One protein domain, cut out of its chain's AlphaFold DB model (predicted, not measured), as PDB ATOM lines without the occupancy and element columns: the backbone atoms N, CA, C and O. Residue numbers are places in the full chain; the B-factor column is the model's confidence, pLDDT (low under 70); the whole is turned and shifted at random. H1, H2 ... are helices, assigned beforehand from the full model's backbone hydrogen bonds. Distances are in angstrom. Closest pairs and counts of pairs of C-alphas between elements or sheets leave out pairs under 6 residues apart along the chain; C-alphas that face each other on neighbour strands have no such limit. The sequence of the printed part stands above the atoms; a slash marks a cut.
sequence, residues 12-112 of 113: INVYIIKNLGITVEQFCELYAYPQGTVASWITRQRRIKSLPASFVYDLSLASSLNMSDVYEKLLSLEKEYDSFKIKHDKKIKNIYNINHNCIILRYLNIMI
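AT A GLANCE: This is residues 12 to 112 of the 113 residues of the protein "Type III secretion system protein PrgN" of Enterococcus faecium (UniProt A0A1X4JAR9). Look first for one long helix, H5, that runs out of a small compact head made by the short helices H1 to H4 and the first part of H5; residues 82 to 112, of which 82 to 111 belong to H5, stick out from this head as a bare arm. The 101 printed residues hold five named helices, H1 to H5 along the chain, and no named strand: all helix. The whole is extended, with a radius of gyration of the C-alphas of 21.0 A and spans of 71 by 25 by 24 A.

HOW THE PARTS SIT: In H5, residues 67 to 111, residues 67 to 71 alone touch H4, residues 53 to 63, about perpendicular at 80 degrees; the closest C-alphas, of Ser 60 and Met 67, are 5.1 A apart. Residues 74 to 77 alone only just touch H1, residues 12 to 20, with 3 pairs of C-alphas within 8 A, the closest Tyr 15 and Leu 74 at 7.1 A. H1 also touches H2, residues 24 to 30, closest at the C-alphas of Ile 16 and Val 24, 6.2 A. H2 and H3, residues 35 to 43, form a hairpin, closest at the C-alphas of Cys 28 and Gln 35, 5.9 A. Every O i to N i+4 pair in H1 to H5 is within hydrogen-bond range.

IN THESE COORDINATES: Find C-alpha 67 at (-35.015, 28.934, 4.431); from there H5 runs 66.4 A to C-alpha 111 at (-43.137, 43.161, -59.921).

THE WHOLE: The printed part has no cut and no long link; pLDDT is under 70 at residues 88 to 112.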
ATOM      1  N   ILE A  12     -34.936  37.730  -7.696       94.06
ATOM      2  CA  ILE A  12     -34.349  38.420  -6.531       94.06
ATOM      3  C   ILE A  12     -35.070  39.745  -6.248       94.06
ATOM      4  O   ILE A  12     -35.458  40.012  -5.116       94.06
ATOM      5  N   ASN A  13     -35.291  40.561  -7.281       93.56
ATOM      6  CA  ASN A  13     -35.947  41.853  -7.107       93.56
ATOM      7  C   ASN A  13     -37.417  41.686  -6.760       93.56
ATOM      8  O   ASN A  13     -37.927  42.413  -5.915       93.56
ATOM      9  N   VAL A  14     -38.095  40.740  -7.415       92.75
ATOM     10  CA  VAL A  14     -39.500  40.451  -7.131       92.75
ATOM     11  C   VAL A  14     -39.657  40.047  -5.672       92.75
ATOM     12  O   VAL A  14     -40.517  40.599  -4.993       92.75
ATOM     13  N   TYR A  15     -38.792  39.162  -5.177       95.00
ATOM     14  CA  TYR A  15     -38.839  38.732  -3.790       95.00
ATOM     15  C   TYR A  15     -38.590  39.896  -2.824       95.00
ATOM     16  O   TYR A  15     -39.412  40.168  -1.955       95.00
ATOM     17  N   ILE A  16     -37.503  40.650  -3.000       94.38
ATOM     18  CA  ILE A  16     -37.165  41.737  -2.071       94.38
ATOM     19  C   ILE A  16     -38.231  42.847  -2.101       94.38
ATOM     20  O   ILE A  16     -38.743  43.251  -1.062       94.38
ATOM     21  N   ILE A  17     -38.646  43.286  -3.287       91.88
ATOM     22  CA  ILE A  17     -39.559  44.425  -3.419       91.88
ATOM     23  C   ILE A  17     -41.002  44.035  -3.096       91.88
ATOM     24  O   ILE A  17     -41.686  44.766  -2.385       91.88
ATOM     25  N   LYS A  18     -41.496  42.908  -3.627       89.81
ATOM     26  CA  LYS A  18     -42.907  42.527  -3.459       89.81
ATOM     27  C   LYS A  18     -43.160  41.700  -2.209       89.81
ATOM     28  O   LYS A  18     -44.229  41.838  -1.628       89.81
ATOM     29  N   ASN A  19     -42.240  40.812  -1.826       91.62
ATOM     30  CA  ASN A  19     -42.453  39.933  -0.676       91.62
ATOM     31  C   ASN A  19     -41.938  40.537   0.627       91.62
ATOM     32  O   ASN A  19     -42.614  40.375   1.636       91.62
ATOM     33  N   LEU A  20     -40.797  41.234   0.611       93.69
ATOM     34  CA  LEU A  20     -40.272  41.897   1.812       93.69
ATOM     35  C   LEU A  20     -40.740  43.353   1.951       93.69
ATOM     36  O   LEU A  20     -40.708  43.898   3.047       93.69
ATOM     37  N   GLY A  21     -41.187  43.990   0.863       92.38
ATOM     38  CA  GLY A  21     -41.691  45.368   0.900       92.38
ATOM     39  C   GLY A  21     -40.603  46.435   1.061       92.38
ATOM     40  O   GLY A  21     -40.919  47.574   1.400       92.38
ATOM     41  N   ILE A  22     -39.338  46.086   0.810       92.44
ATOM     42  CA  ILE A  22     -38.177  46.984   0.914       92.44
ATOM     43  C   ILE A  22     -37.429  47.068  -0.418       92.44
ATOM     44  O   ILE A  22     -37.621  46.244  -1.316       92.44
ATOM     45  N   THR A  23     -36.568  48.070  -0.586       92.00
ATOM     46  CA  THR A  23     -35.719  48.158  -1.781       92.00
ATOM     47  C   THR A  23     -34.535  47.190  -1.695       92.00
ATOM     48  O   THR A  23     -34.131  46.753  -0.618       92.00
ATOM     49  N   VAL A  24     -33.941  46.859  -2.847       91.94
ATOM     50  CA  VAL A  24     -32.719  46.031  -2.898       91.94
ATOM     51  C   VAL A  24     -31.559  46.712  -2.171       91.94
ATOM     52  O   VAL A  24     -30.782  46.038  -1.507       91.94
ATOM     53  N   GLU A  25     -31.470  48.037  -2.260       93.00
ATOM     54  CA  GLU A  25     -30.495  48.856  -1.536       93.00
ATOM     55  C   GLU A  25     -30.666  48.735  -0.019       93.00
ATOM     56  O   GLU A  25     -29.710  48.367   0.656       93.00
ATOM     57  N   GLN A  26     -31.888  48.905   0.494       95.12
ATOM     58  CA  GLN A  26     -32.182  48.739   1.921       95.12
ATOM     59  C   GLN A  26     -31.851  47.327   2.412       95.12
ATOM     60  O   GLN A  26     -31.261  47.163   3.474       95.12
ATOM     61  N   PHE A  27     -32.189  46.293   1.633       95.94
ATOM     62  CA  PHE A  27     -31.804  44.921   1.970       95.94
ATOM     63  C   PHE A  27     -30.276  44.760   2.027       95.94
ATOM     64  O   PHE A  27     -29.751  44.144   2.952       95.94
ATOM     65  N   CYS A  28     -29.554  45.320   1.053       96.25
ATOM     66  CA  CYS A  28     -28.095  45.261   1.019       96.25
ATOM     67  C   CYS A  28     -27.458  45.962   2.226       96.25
ATOM     68  O   CYS A  28     -26.500  45.434   2.783       96.25
ATOM     69  N   GLU A  29     -27.998  47.104   2.652       96.50
ATOM     70  CA  GLU A  29     -27.543  47.814   3.853       96.50
ATOM     71  C   GLU A  29     -27.802  47.004   5.128       96.50
ATOM     72  O   GLU A  29     -26.891  46.832   5.937       96.50
ATOM     73  N   LEU A  30     -29.010  46.450   5.281       96.44
ATOM     74  CA  LEU A  30     -29.414  45.682   6.465       96.44
ATOM     75  C   LEU A  30     -28.571  44.419   6.683       96.44
ATOM     76  O   LEU A  30     -28.247  44.089   7.821       96.44
ATOM     77  N   TYR A  31     -28.214  43.724   5.602       96.62
ATOM     78  CA  TYR A  31     -27.486  42.450   5.652       96.62
ATOM     79  C   TYR A  31     -26.031  42.563   5.173       96.62
ATOM     80  O   TYR A  31     -25.387  41.556   4.891       96.62
ATOM     81  N   ALA A  32     -25.505  43.790   5.079       96.25
ATOM     82  CA  ALA A  32     -24.121  44.088   4.710       96.25
ATOM     83  C   ALA A  32     -23.649  43.455   3.379       96.25
ATOM     84  O   ALA A  32     -22.487  43.067   3.228       96.25
ATOM     85  N   TYR A  33     -24.532  43.382   2.378       96.56
ATOM     86  CA  TYR A  33     -24.161  42.953   1.029       96.56
ATOM     87  C   TYR A  33     -23.676  44.138   0.186       96.56
ATOM     88  O   TYR A  33     -24.353  45.162   0.114       96.56
ATOM     89  N   PRO A  34     -22.565  44.008  -0.564       96.12
ATOM     90  CA  PRO A  34     -22.204  45.013  -1.554       96.12
ATOM     91  C   PRO A  34     -23.283  45.095  -2.641       96.12
ATOM     92  O   PRO A  34     -23.535  44.110  -3.345       96.12
ATOM     93  N   GLN A  35     -23.880  46.275  -2.832       92.38
ATOM     94  CA  GLN A  35     -24.935  46.477  -3.834       92.38
ATOM     95  C   GLN A  35     -24.492  46.045  -5.241       92.38
ATOM     96  O   GLN A  35     -25.252  45.402  -5.963       92.38
ATOM     97  N   GLY A  36     -23.233  46.316  -5.613       93.25
ATOM     98  CA  GLY A  36     -22.663  45.903  -6.900       93.25
ATOM     99  C   GLY A  36     -22.671  44.385  -7.110       93.25
ATOM    100  O   GLY A  36     -22.903  43.910  -8.223       93.25
ATOM    101  N   THR A  37     -22.501  43.606  -6.040       94.94
ATOM    102  CA  THR A  37     -22.549  42.141  -6.091       94.94
ATOM    103  C   THR A  37     -23.962  41.655  -6.393       94.94
ATOM    104  O   THR A  37     -24.152  40.902  -7.351       94.94
ATOM    105  N   VAL A  38     -24.961  42.126  -5.642       94.62
ATOM    106  CA  VAL A  38     -26.368  41.742  -5.857       94.62
ATOM    107  C   VAL A  38     -26.850  42.219  -7.232       94.62
ATOM    108  O   VAL A  38     -27.440  41.442  -7.989       94.62
ATOM    109  N   ALA A  39     -26.496  43.445  -7.624       91.88
ATOM    110  CA  ALA A  39     -26.761  43.983  -8.957       91.88
ATOM    111  C   ALA A  39     -26.126  43.132 -10.070       91.88
ATOM    112  O   ALA A  39     -26.751  42.900 -11.109       91.88
ATOM    113  N   SER A  40     -24.914  42.606  -9.863       94.31
ATOM    114  CA  SER A  40     -24.269  41.715 -10.836       94.31
ATOM    115  C   SER A  40     -25.029  40.398 -11.015       94.31
ATOM    116  O   SER A  40     -25.117  39.893 -12.133       94.31
ATOM    117  N   TRP A  41     -25.623  39.850  -9.949       95.06
ATOM    118  CA  TRP A  41     -26.424  38.627 -10.041       95.06
ATOM    119  C   TRP A  41     -27.699  38.863 -10.841       95.06
ATOM    120  O   TRP A  41     -28.049  38.042 -11.685       95.06
ATOM    121  N   ILE A  42     -28.345  40.008 -10.625       92.06
ATOM    122  CA  ILE A  42     -29.559  40.409 -11.341       92.06
ATOM    123  C   ILE A  42     -29.261  40.654 -12.825       92.06
ATOM    124  O   ILE A  42     -29.919  40.086 -13.697       92.06
ATOM    125  N   THR A  43     -28.254  41.476 -13.131       89.75
ATOM    126  CA  THR A  43     -27.926  41.866 -14.514       89.75
ATOM    127  C   THR A  43     -27.396  40.697 -15.340       89.75
ATOM    128  O   THR A  43     -27.737  40.572 -16.515       89.75
ATOM    129  N   ARG A  44     -26.633  39.785 -14.723       90.81
ATOM    130  CA  ARG A  44     -26.144  38.553 -15.367       90.81
ATOM    131  C   ARG A  44     -27.154  37.401 -15.336       90.81
ATOM    132  O   ARG A  44     -26.809  36.306 -15.768       90.81
ATOM    133  N   GLN A  45     -28.373  37.631 -14.842       90.38
ATOM    134  CA  GLN A  45     -29.447  36.630 -14.761       90.38
ATOM    135  C   GLN A  45     -28.989  35.337 -14.067       90.38
ATOM    136  O   GLN A  45     -29.199  34.222 -14.554       90.38
ATOM    137  N   ARG A  46     -28.289  35.497 -12.942       93.81
ATOM    138  CA  ARG A  46     -27.741  34.388 -12.166       93.81
ATOM    139  C   ARG A  46     -28.880  33.502 -11.660       93.81
ATOM    140  O   ARG A  46     -29.834  33.983 -11.056       93.81
ATOM    141  N   ARG A  47     -28.741  32.192 -11.867       95.31
ATOM    142  CA  ARG A  47     -29.741  31.197 -11.462       95.31
ATOM    143  C   ARG A  47     -29.860  31.103  -9.945       95.31
ATOM    144  O   ARG A  47     -28.826  31.105  -9.267       95.31
ATOM    145  N   ILE A  48     -31.074  30.891  -9.436       95.75
ATOM    146  CA  ILE A  48     -31.356  30.760  -7.995       95.75
ATOM    147  C   ILE A  48     -30.501  29.668  -7.347       95.75
ATOM    148  O   ILE A  48     -29.875  29.907  -6.321       95.75
ATOM    149  N   LYS A  49     -30.353  28.518  -8.018       96.06
ATOM    150  CA  LYS A  49     -29.508  27.398  -7.560       96.06
ATOM    151  C   LYS A  49     -28.034  27.743  -7.330       96.06
ATOM    152  O   LYS A  49     -27.310  26.972  -6.720       96.06
ATOM    153  N   SER A  50     -27.563  28.841  -7.917       95.75
ATOM    154  CA  SER A  50     -26.165  29.266  -7.840       95.75
ATOM    155  C   SER A  50     -25.951  30.405  -6.852       95.75
ATOM    156  O   SER A  50     -24.821  30.878  -6.736       95.75
ATOM    157  N   LEU A  51     -27.006  30.895  -6.197       95.69
ATOM    158  CA  LEU A  51     -26.881  31.938  -5.188       95.69
ATOM    159  C   LEU A  51     -26.191  31.393  -3.930       95.69
ATOM    160  O   LEU A  51     -26.326  30.208  -3.624       95.69
ATOM    161  N   PRO A  52     -25.450  32.238  -3.194       96.69
ATOM    162  CA  PRO A  52     -24.893  31.842  -1.907       96.69
ATOM    163  C   PRO A  52     -25.994  31.409  -0.935       96.69
ATOM    164  O   PRO A  52     -27.018  32.082  -0.817       96.69
ATOM    165  N   ALA A  53     -25.757  30.325  -0.195       96.50
ATOM    166  CA  ALA A  53     -26.684  29.862   0.837       96.50
ATOM    167  C   ALA A  53     -26.914  30.933   1.919       96.50
ATOM    168  O   ALA A  53     -28.044  31.110   2.361       96.50
ATOM    169  N   SER A  54     -25.876  31.702   2.270       97.00
ATOM    170  CA  SER A  54     -25.985  32.828   3.209       97.00
ATOM    171  C   SER A  54     -27.024  33.857   2.761       97.00
ATOM    172  O   SER A  54     -27.848  34.282   3.552       97.00
ATOM    173  N   PHE A  55     -27.069  34.178   1.466       97.44
ATOM    174  CA  PHE A  55     -28.025  35.144   0.932       97.44
ATOM    175  C   PHE A  55     -29.470  34.650   1.055       97.44
ATOM    176  O   PHE A  55     -30.364  35.412   1.410       97.44
ATOM    177  N   VAL A  56     -29.711  33.362   0.792       97.38
ATOM    178  CA  VAL A  56     -31.043  32.756   0.961       97.38
ATOM    179  C   VAL A  56     -31.432  32.703   2.441       97.38
ATOM    180  O   VAL A  56     -32.594  32.928   2.779       97.38
ATOM    181  N   TYR A  57     -30.466  32.458   3.324       97.75
ATOM    182  CA  TYR A  57     -30.676  32.515   4.765       97.75
ATOM    183  C   TYR A  57     -31.055  33.930   5.231       97.75
ATOM    184  O   TYR A  57     -32.056  34.090   5.922       97.75
ATOM    185  N   ASP A  58     -30.363  34.970   4.772       97.88
ATOM    186  CA  ASP A  58     -30.686  36.359   5.128       97.88
ATOM    187  C   ASP A  58     -32.067  36.793   4.610       97.88
ATOM    188  O   ASP A  58     -32.819  37.484   5.300       97.88
ATOM    189  N   LEU A  59     -32.474  36.312   3.429       97.44
ATOM    190  CA  LEU A  59     -33.849  36.478   2.943       97.44
ATOM    191  C   LEU A  59     -34.878  35.781   3.845       97.44
ATOM    192  O   LEU A  59     -35.992  36.287   4.014       97.44
ATOM    193  N   SER A  60     -34.526  34.629   4.417       97.50
ATOM    194  CA  SER A  60     -35.377  33.896   5.360       97.50
ATOM    195  C   SER A  60     -35.548  34.653   6.675       97.50
ATOM    196  O   SER A  60     -36.678  34.814   7.136       97.50
ATOM    197  N   LEU A  61     -34.472  35.264   7.182       97.19
ATOM    198  CA  LEU A  61     -34.531  36.163   8.334       97.19
ATOM    199  C   LEU A  61     -35.423  37.374   8.047       97.19
ATOM    200  O   LEU A  61     -36.340  37.660   8.815       97.19
ATOM    201  N   ALA A  62     -35.228  38.029   6.899       96.44
ATOM    202  CA  ALA A  62     -36.009  39.205   6.516       96.44
ATOM    203  C   ALA A  62     -37.507  38.911   6.348       96.44
ATOM    204  O   ALA A  62     -38.338  39.775   6.614       96.44
ATOM    205  N   SER A  63     -37.856  37.704   5.893       95.88
ATOM    206  CA  SER A  63     -39.253  37.286   5.710       95.88
ATOM    207  C   SER A  63     -39.861  36.601   6.931       95.88
ATOM    208  O   SER A  63     -41.067  36.369   6.932       95.88
ATOM    209  N   SER A  64     -39.063  36.284   7.958       96.12
ATOM    210  CA  SER A  64     -39.479  35.431   9.081       96.12
ATOM    211  C   SER A  64     -40.079  34.092   8.617       96.12
ATOM    212  O   SER A  64     -41.058  33.603   9.180       96.12
ATOM    213  N   LEU A  65     -39.502  33.512   7.561       96.75
ATOM    214  CA  LEU A  65     -39.894  32.221   6.985       96.75
ATOM    215  C   LEU A  65     -38.747  31.221   7.095       96.75
ATOM    216  O   LEU A  65     -37.589  31.603   7.263       96.75
ATOM    217  N   ASN A  66     -39.046  29.932   6.933       97.19
ATOM    218  CA  ASN A  66     -37.989  28.933   6.832       97.19
ATOM    219  C   ASN A  66     -37.207  29.117   5.530       97.19
ATOM    220  O   ASN A  66     -37.765  29.429   4.475       97.19
ATOM    221  N   MET A  67     -35.907  28.836   5.586       96.25
ATOM    222  CA  MET A  67     -35.015  28.934   4.431       96.25
ATOM    223  C   MET A  67     -35.490  28.084   3.237       96.25
ATOM    224  O   MET A  67     -35.375  28.524   2.093       96.25
ATOM    225  N   SER A  68     -36.065  26.903   3.492       97.06
ATOM    226  CA  SER A  68     -36.634  26.031   2.455       97.06
ATOM    227  C   SER A  68     -37.804  26.694   1.726       97.06
ATOM    228  O   SER A  68     -37.809  26.732   0.497       97.06
ATOM    229  N   ASP A  69     -38.737  27.296   2.467       97.50
ATOM    230  CA  ASP A  69     -39.921  27.958   1.907       97.50
ATOM    231  C   ASP A  69     -39.514  29.159   1.040       97.50
ATOM    232  O   ASP A  69     -40.031  29.367  -0.062       97.50
ATOM    233  N   VAL A  70     -38.525  29.929   1.507       97.62
ATOM    234  CA  VAL A  70     -37.934  31.034   0.738       97.62
ATOM    235  C   VAL A  70     -37.305  30.525  -0.554       97.62
ATOM    236  O   VAL A  70     -37.535  31.095  -1.625       97.62
ATOM    237  N   TYR A  71     -36.531  29.444  -0.476       97.62
ATOM    238  CA  TYR A  71     -35.869  28.871  -1.640       97.62
ATOM    239  C   TYR A  71     -36.873  28.345  -2.679       97.62
ATOM    240  O   TYR A  71     -36.747  28.656  -3.866       97.62
ATOM    241  N   GLU A  72     -37.917  27.631  -2.255       97.50
ATOM    242  CA  GLU A  72     -38.984  27.156  -3.147       97.50
ATOM    243  C   GLU A  72     -39.749  28.306  -3.810       97.50
ATOM    244  O   GLU A  72     -40.075  28.257  -5.006       97.50
ATOM    245  N   LYS A  73     -39.986  29.387  -3.063       96.56
ATOM    246  CA  LYS A  73     -40.638  30.585  -3.592       96.56
ATOM    247  C   LYS A  73     -39.767  31.289  -4.628       96.56
ATOM    248  O   LYS A  73     -40.265  31.644  -5.696       96.56
ATOM    249  N   LEU A  74     -38.462  31.417  -4.378       96.44
ATOM    250  CA  LEU A  74     -37.502  31.937  -5.359       96.44
ATOM    251  C   LEU A  74     -37.458  31.078  -6.630       96.44
ATOM    252  O   LEU A  74     -37.430  31.628  -7.732       96.44
ATOM    253  N   LEU A  75     -37.500  29.746  -6.504       97.00
ATOM    254  CA  LEU A  75     -37.563  28.841  -7.658       97.00
ATOM    255  C   LEU A  75     -38.859  29.007  -8.459       97.00
ATOM    256  O   LEU A  75     -38.838  28.949  -9.689       97.00
ATOM    257  N   SER A  76     -39.984  29.228  -7.784       95.56
ATOM    258  CA  SER A  76     -41.271  29.481  -8.439       95.56
ATOM    259  C   SER A  76     -41.246  30.796  -9.221       95.56
ATOM    260  O   SER A  76     -41.603  30.819 -10.399       95.56
ATOM    261  N   LEU A  77     -40.695  31.855  -8.619       94.25
ATOM    262  CA  LEU A  77     -40.471  33.138  -9.288       94.25
ATOM    263  C   LEU A  77     -39.517  33.015 -10.488       94.25
ATOM    264  O   LEU A  77     -39.735  33.660 -11.513       94.25
ATOM    265  N   GLU A  78     -38.478  32.177 -10.402       94.19
ATOM    266  CA  GLU A  78     -37.578  31.895 -11.531       94.19
ATOM    267  C   GLU A  78     -38.317  31.222 -12.695       94.19
ATOM    268  O   GLU A  78     -38.159  31.638 -13.843       94.19
ATOM    269  N   LYS A  79     -39.184  30.241 -12.416       92.69
ATOM    270  CA  LYS A  79     -40.004  29.581 -13.450       92.69
ATOM    271  C   LYS A  79     -40.967  30.550 -14.133       92.69
ATOM    272  O   LYS A  79     -41.149  30.483 -15.354       92.69
ATOM    273  N   GLU A  80     -41.588  31.440 -13.364       90.38
ATOM    274  CA  GLU A  80     -42.442  32.495 -13.911       90.38
ATOM    275  C   GLU A  80     -41.631  33.429 -14.810       90.38
ATOM    276  O   GLU A  80     -42.016  33.659 -15.959       90.38
ATOM    277  N   TYR A  81     -40.476  33.897 -14.330       88.94
ATOM    278  CA  TYR A  81     -39.568  34.759 -15.084       88.94
ATOM    279  C   TYR A  81     -39.131  34.128 -16.417       88.94
ATOM    280  O   TYR A  81     -39.267  34.758 -17.471       88.94
ATOM    281  N   ASP A  82     -38.700  32.864 -16.396       88.06
ATOM    282  CA  ASP A  82     -38.320  32.115 -17.598       88.06
ATOM    283  C   ASP A  82     -39.509  31.987 -18.572       88.06
ATOM    284  O   ASP A  82     -39.373  32.203 -19.782       88.06
ATOM    285  N   SER A  83     -40.709  31.712 -18.051       85.19
ATOM    286  CA  SER A  83     -41.935  31.604 -18.854       85.19
ATOM    287  C   SER A  83     -42.313  32.926 -19.526       85.19
ATOM    288  O   SER A  83     -42.719  32.935 -20.695       85.19
ATOM    289  N   PHE A  84     -42.176  34.049 -18.816       82.38
ATOM    290  CA  PHE A  84     -42.403  35.381 -19.376       82.38
ATOM    291  C   PHE A  84     -41.394  35.705 -20.478       82.38
ATOM    292  O   PHE A  84     -41.797  36.171 -21.547       82.38
ATOM    293  N   LYS A  85     -40.112  35.389 -20.265       79.38
ATOM    294  CA  LYS A  85     -39.051  35.605 -21.258       79.38
ATOM    295  C   LYS A  85     -39.312  34.818 -22.546       79.38
ATOM    296  O   LYS A  85     -39.320  35.397 -23.628       79.38
ATOM    297  N   ILE A  86     -39.660  33.533 -22.436       76.69
ATOM    298  CA  ILE A  86     -39.983  32.683 -23.596       76.69
ATOM    299  C   ILE A  86     -41.188  33.228 -24.379       76.69
ATOM    300  O   ILE A  86     -41.176  33.241 -25.613       76.69
ATOM    301  N   LYS A  87     -42.250  33.663 -23.688       72.19
ATOM    302  CA  LYS A  87     -43.434  34.251 -24.342       72.19
ATOM    303  C   LYS A  87     -43.079  35.539 -25.081       72.19
ATOM    304  O   LYS A  87     -43.542  35.740 -26.204       72.19
ATOM    305  N   HIS A  88     -42.252  36.383 -24.469       68.88
ATOM    306  CA  HIS A  88     -41.792  37.625 -25.074       68.88
ATOM    307  C   HIS A  88     -40.946  37.360 -26.329       68.88
ATOM    308  O   HIS A  88     -41.231  37.918 -27.389       68.88
ATOM    309  N   ASP A  89     -40.006  36.418 -26.258       66.00
ATOM    310  CA  ASP A  89     -39.156  36.032 -27.390       66.00
ATOM    311  C   ASP A  89     -39.968  35.432 -28.551       66.00
ATOM    312  O   ASP A  89     -39.711  35.727 -29.721       66.00
ATOM    313  N   LYS A  90     -40.999  34.626 -28.252       65.44
ATOM    314  CA  LYS A  90     -41.935  34.101 -29.264       65.44
ATOM    315  C   LYS A  90     -42.745  35.213 -29.930       65.44
ATOM    316  O   LYS A  90     -42.900  35.198 -31.150       65.44
ATOM    317  N   LYS A  91     -43.239  36.181 -29.153       62.62
ATOM    318  CA  LYS A  91     -43.991  37.331 -29.679       62.62
ATOM    319  C   LYS A  91     -43.122  38.171 -30.614       62.62
ATOM    320  O   LYS A  91     -43.570  38.507 -31.706       62.62
ATOM    321  N   ILE A  92     -41.877  38.440 -30.221       63.94
ATOM    322  CA  ILE A  92     -40.905  39.159 -31.050       63.94
ATOM    323  C   ILE A  92     -40.657  38.408 -32.365       63.94
ATOM    324  O   ILE A  92     -40.801  38.996 -33.436       63.94
ATOM    325  N   LYS A  93     -40.355  37.103 -32.311       61.59
ATOM    326  CA  LYS A  93     -40.155  36.284 -33.521       61.59
ATOM    327  C   LYS A  93     -41.373  36.299 -34.445       61.59
ATOM    328  O   LYS A  93     -41.208  36.404 -35.656       61.59
ATOM    329  N   ASN A  94     -42.582  36.235 -33.887       63.66
ATOM    330  CA  ASN A  94     -43.809  36.296 -34.677       63.66
ATOM    331  C   ASN A  94     -43.974  37.652 -35.382       63.66
ATOM    332  O   ASN A  94     -44.296  37.688 -36.564       63.66
ATOM    333  N   ILE A  95     -43.684  38.762 -34.694       63.53
ATOM    334  CA  ILE A  95     -43.721  40.111 -35.282       63.53
ATOM    335  C   ILE A  95     -42.711  40.235 -36.429       63.53
ATOM    336  O   ILE A  95     -43.069  40.710 -37.504       63.53
ATOM    337  N   TYR A  96     -41.472  39.769 -36.240       59.53
ATOM    338  CA  TYR A  96     -40.475  39.773 -37.315       59.53
ATOM    339  C   TYR A  96     -40.917  38.933 -38.517       59.53
ATOM    340  O   TYR A  96     -40.763  39.379 -39.651       59.53
ATOM    341  N   ASN A  97     -41.505  37.757 -38.285       58.00
ATOM    342  CA  ASN A  97     -41.961  36.887 -39.365       58.00
ATOM    343  C   ASN A  97     -43.146  37.490 -40.143       58.00
ATOM    344  O   ASN A  97     -43.165  37.439 -41.372       58.00
ATOM    345  N   ILE A  98     -44.096  38.123 -39.444       66.00
ATOM    346  CA  ILE A  98     -45.209  38.862 -40.063       66.00
ATOM    347  C   ILE A  98     -44.671  40.026 -40.900       66.00
ATOM    348  O   ILE A  98     -45.021  40.153 -42.071       66.00
ATOM    349  N   ASN A  99     -43.776  40.840 -40.332       55.16
ATOM    350  CA  ASN A  99     -43.197  41.980 -41.038       55.16
ATOM    351  C   ASN A  99     -42.416  41.538 -42.286       55.16
ATOM    352  O   ASN A  99     -42.566  42.146 -43.343       55.16
ATOM    353  N   HIS A 100     -41.640  40.455 -42.201       64.94
ATOM    354  CA  HIS A 100     -40.897  39.908 -43.336       64.94
ATOM    355  C   HIS A 100     -41.825  39.385 -44.448       64.94
ATOM    356  O   HIS A 100     -41.616  39.699 -45.620       64.94
ATOM    357  N   ASN A 101     -42.894  38.657 -44.098       59.34
ATOM    358  CA  ASN A 101     -43.895  38.202 -45.071       59.34
ATOM    359  C   ASN A 101     -44.627  39.371 -45.748       59.34
ATOM    360  O   ASN A 101     -44.801  39.369 -46.966       59.34
ATOM    361  N   CYS A 102     -45.011  40.400 -44.983       58.78
ATOM    362  CA  CYS A 102     -45.640  41.600 -45.536       58.78
ATOM    363  C   CYS A 102     -44.723  42.340 -46.517       58.78
ATOM    364  O   CYS A 102     -45.206  42.830 -47.535       58.78
ATOM    365  N   ILE A 103     -43.416  42.409 -46.245       63.50
ATOM    366  CA  ILE A 103     -42.445  43.027 -47.159       63.50
ATOM    367  C   ILE A 103     -42.357  42.220 -48.461       63.50
ATOM    368  O   ILE A 103     -42.496  42.802 -49.535       63.50
ATOM    369  N   ILE A 104     -42.209  40.894 -48.384       62.56
ATOM    370  CA  ILE A 104     -42.124  40.023 -49.571       62.56
ATOM    371  C   ILE A 104     -43.380  40.133 -50.443       62.56
ATOM    372  O   ILE A 104     -43.268  40.326 -51.653       62.56
ATOM    373  N   LEU A 105     -44.573  40.068 -49.844       59.53
ATOM    374  CA  LEU A 105     -45.839  40.202 -50.573       59.53
ATOM    375  C   LEU A 105     -45.970  41.569 -51.259       59.53
ATOM    376  O   LEU A 105     -46.534  41.661 -52.347       59.53
ATOM    377  N   ARG A 106     -45.420  42.628 -50.655       58.56
ATOM    378  CA  ARG A 106     -45.410  43.973 -51.243       58.56
ATOM    379  C   ARG A 106     -44.449  44.069 -52.429       58.56
ATOM    380  O   ARG A 106     -44.812  44.668 -53.433       58.56
ATOM    381  N   TYR A 107     -43.273  43.443 -52.349       56.53
ATOM    382  CA  TYR A 107     -42.320  43.374 -53.464       56.53
ATOM    383  C   TYR A 107     -42.834  42.521 -54.633       56.53
ATOM    384  O   TYR A 107     -42.684  42.931 -55.783       56.53
ATOM    385  N   LEU A 108     -43.487  41.382 -54.367       59.25
ATOM    386  CA  LEU A 108     -44.074  40.557 -55.429       59.25
ATOM    387  C   LEU A 108     -45.216  41.276 -56.161       59.25
ATOM    388  O   LEU A 108     -45.285  41.193 -57.381       59.25
ATOM    389  N   ASN A 109     -46.078  42.013 -55.452       56.56
ATOM    390  CA  ASN A 109     -47.173  42.756 -56.091       56.56
ATOM    391  C   ASN A 109     -46.681  43.913 -56.979       56.56
ATOM    392  O   ASN A 109     -47.332  44.239 -57.964       56.56
ATOM    393  N   ILE A 110     -45.529  44.517 -56.661       58.88
ATOM    394  CA  ILE A 110     -44.920  45.584 -57.476       58.88
ATOM    395  C   ILE A 110     -44.282  45.025 -58.760       58.88
ATOM    396  O   ILE A 110     -44.233  45.727 -59.758       58.88
ATOM    397  N   MET A 111     -43.798  43.779 -58.757       52.34
ATOM    398  CA  MET A 111     -43.137  43.161 -59.921       52.34
ATOM    399  C   MET A 111     -44.110  42.547 -60.945       52.34
ATOM    400  O   MET A 111     -43.669  42.143 -62.017       52.34
ATOM    401  N   ILE A 112     -45.401  42.428 -60.613       56.75
ATOM    402  CA  ILE A 112     -46.438  41.805 -61.465       56.75
ATOM    403  C   ILE A 112     -47.386  42.863 -62.086       56.75
ATOM    404  O   ILE A 112     -48.235  42.514 -62.905       56.75
TER     405      ILE A 112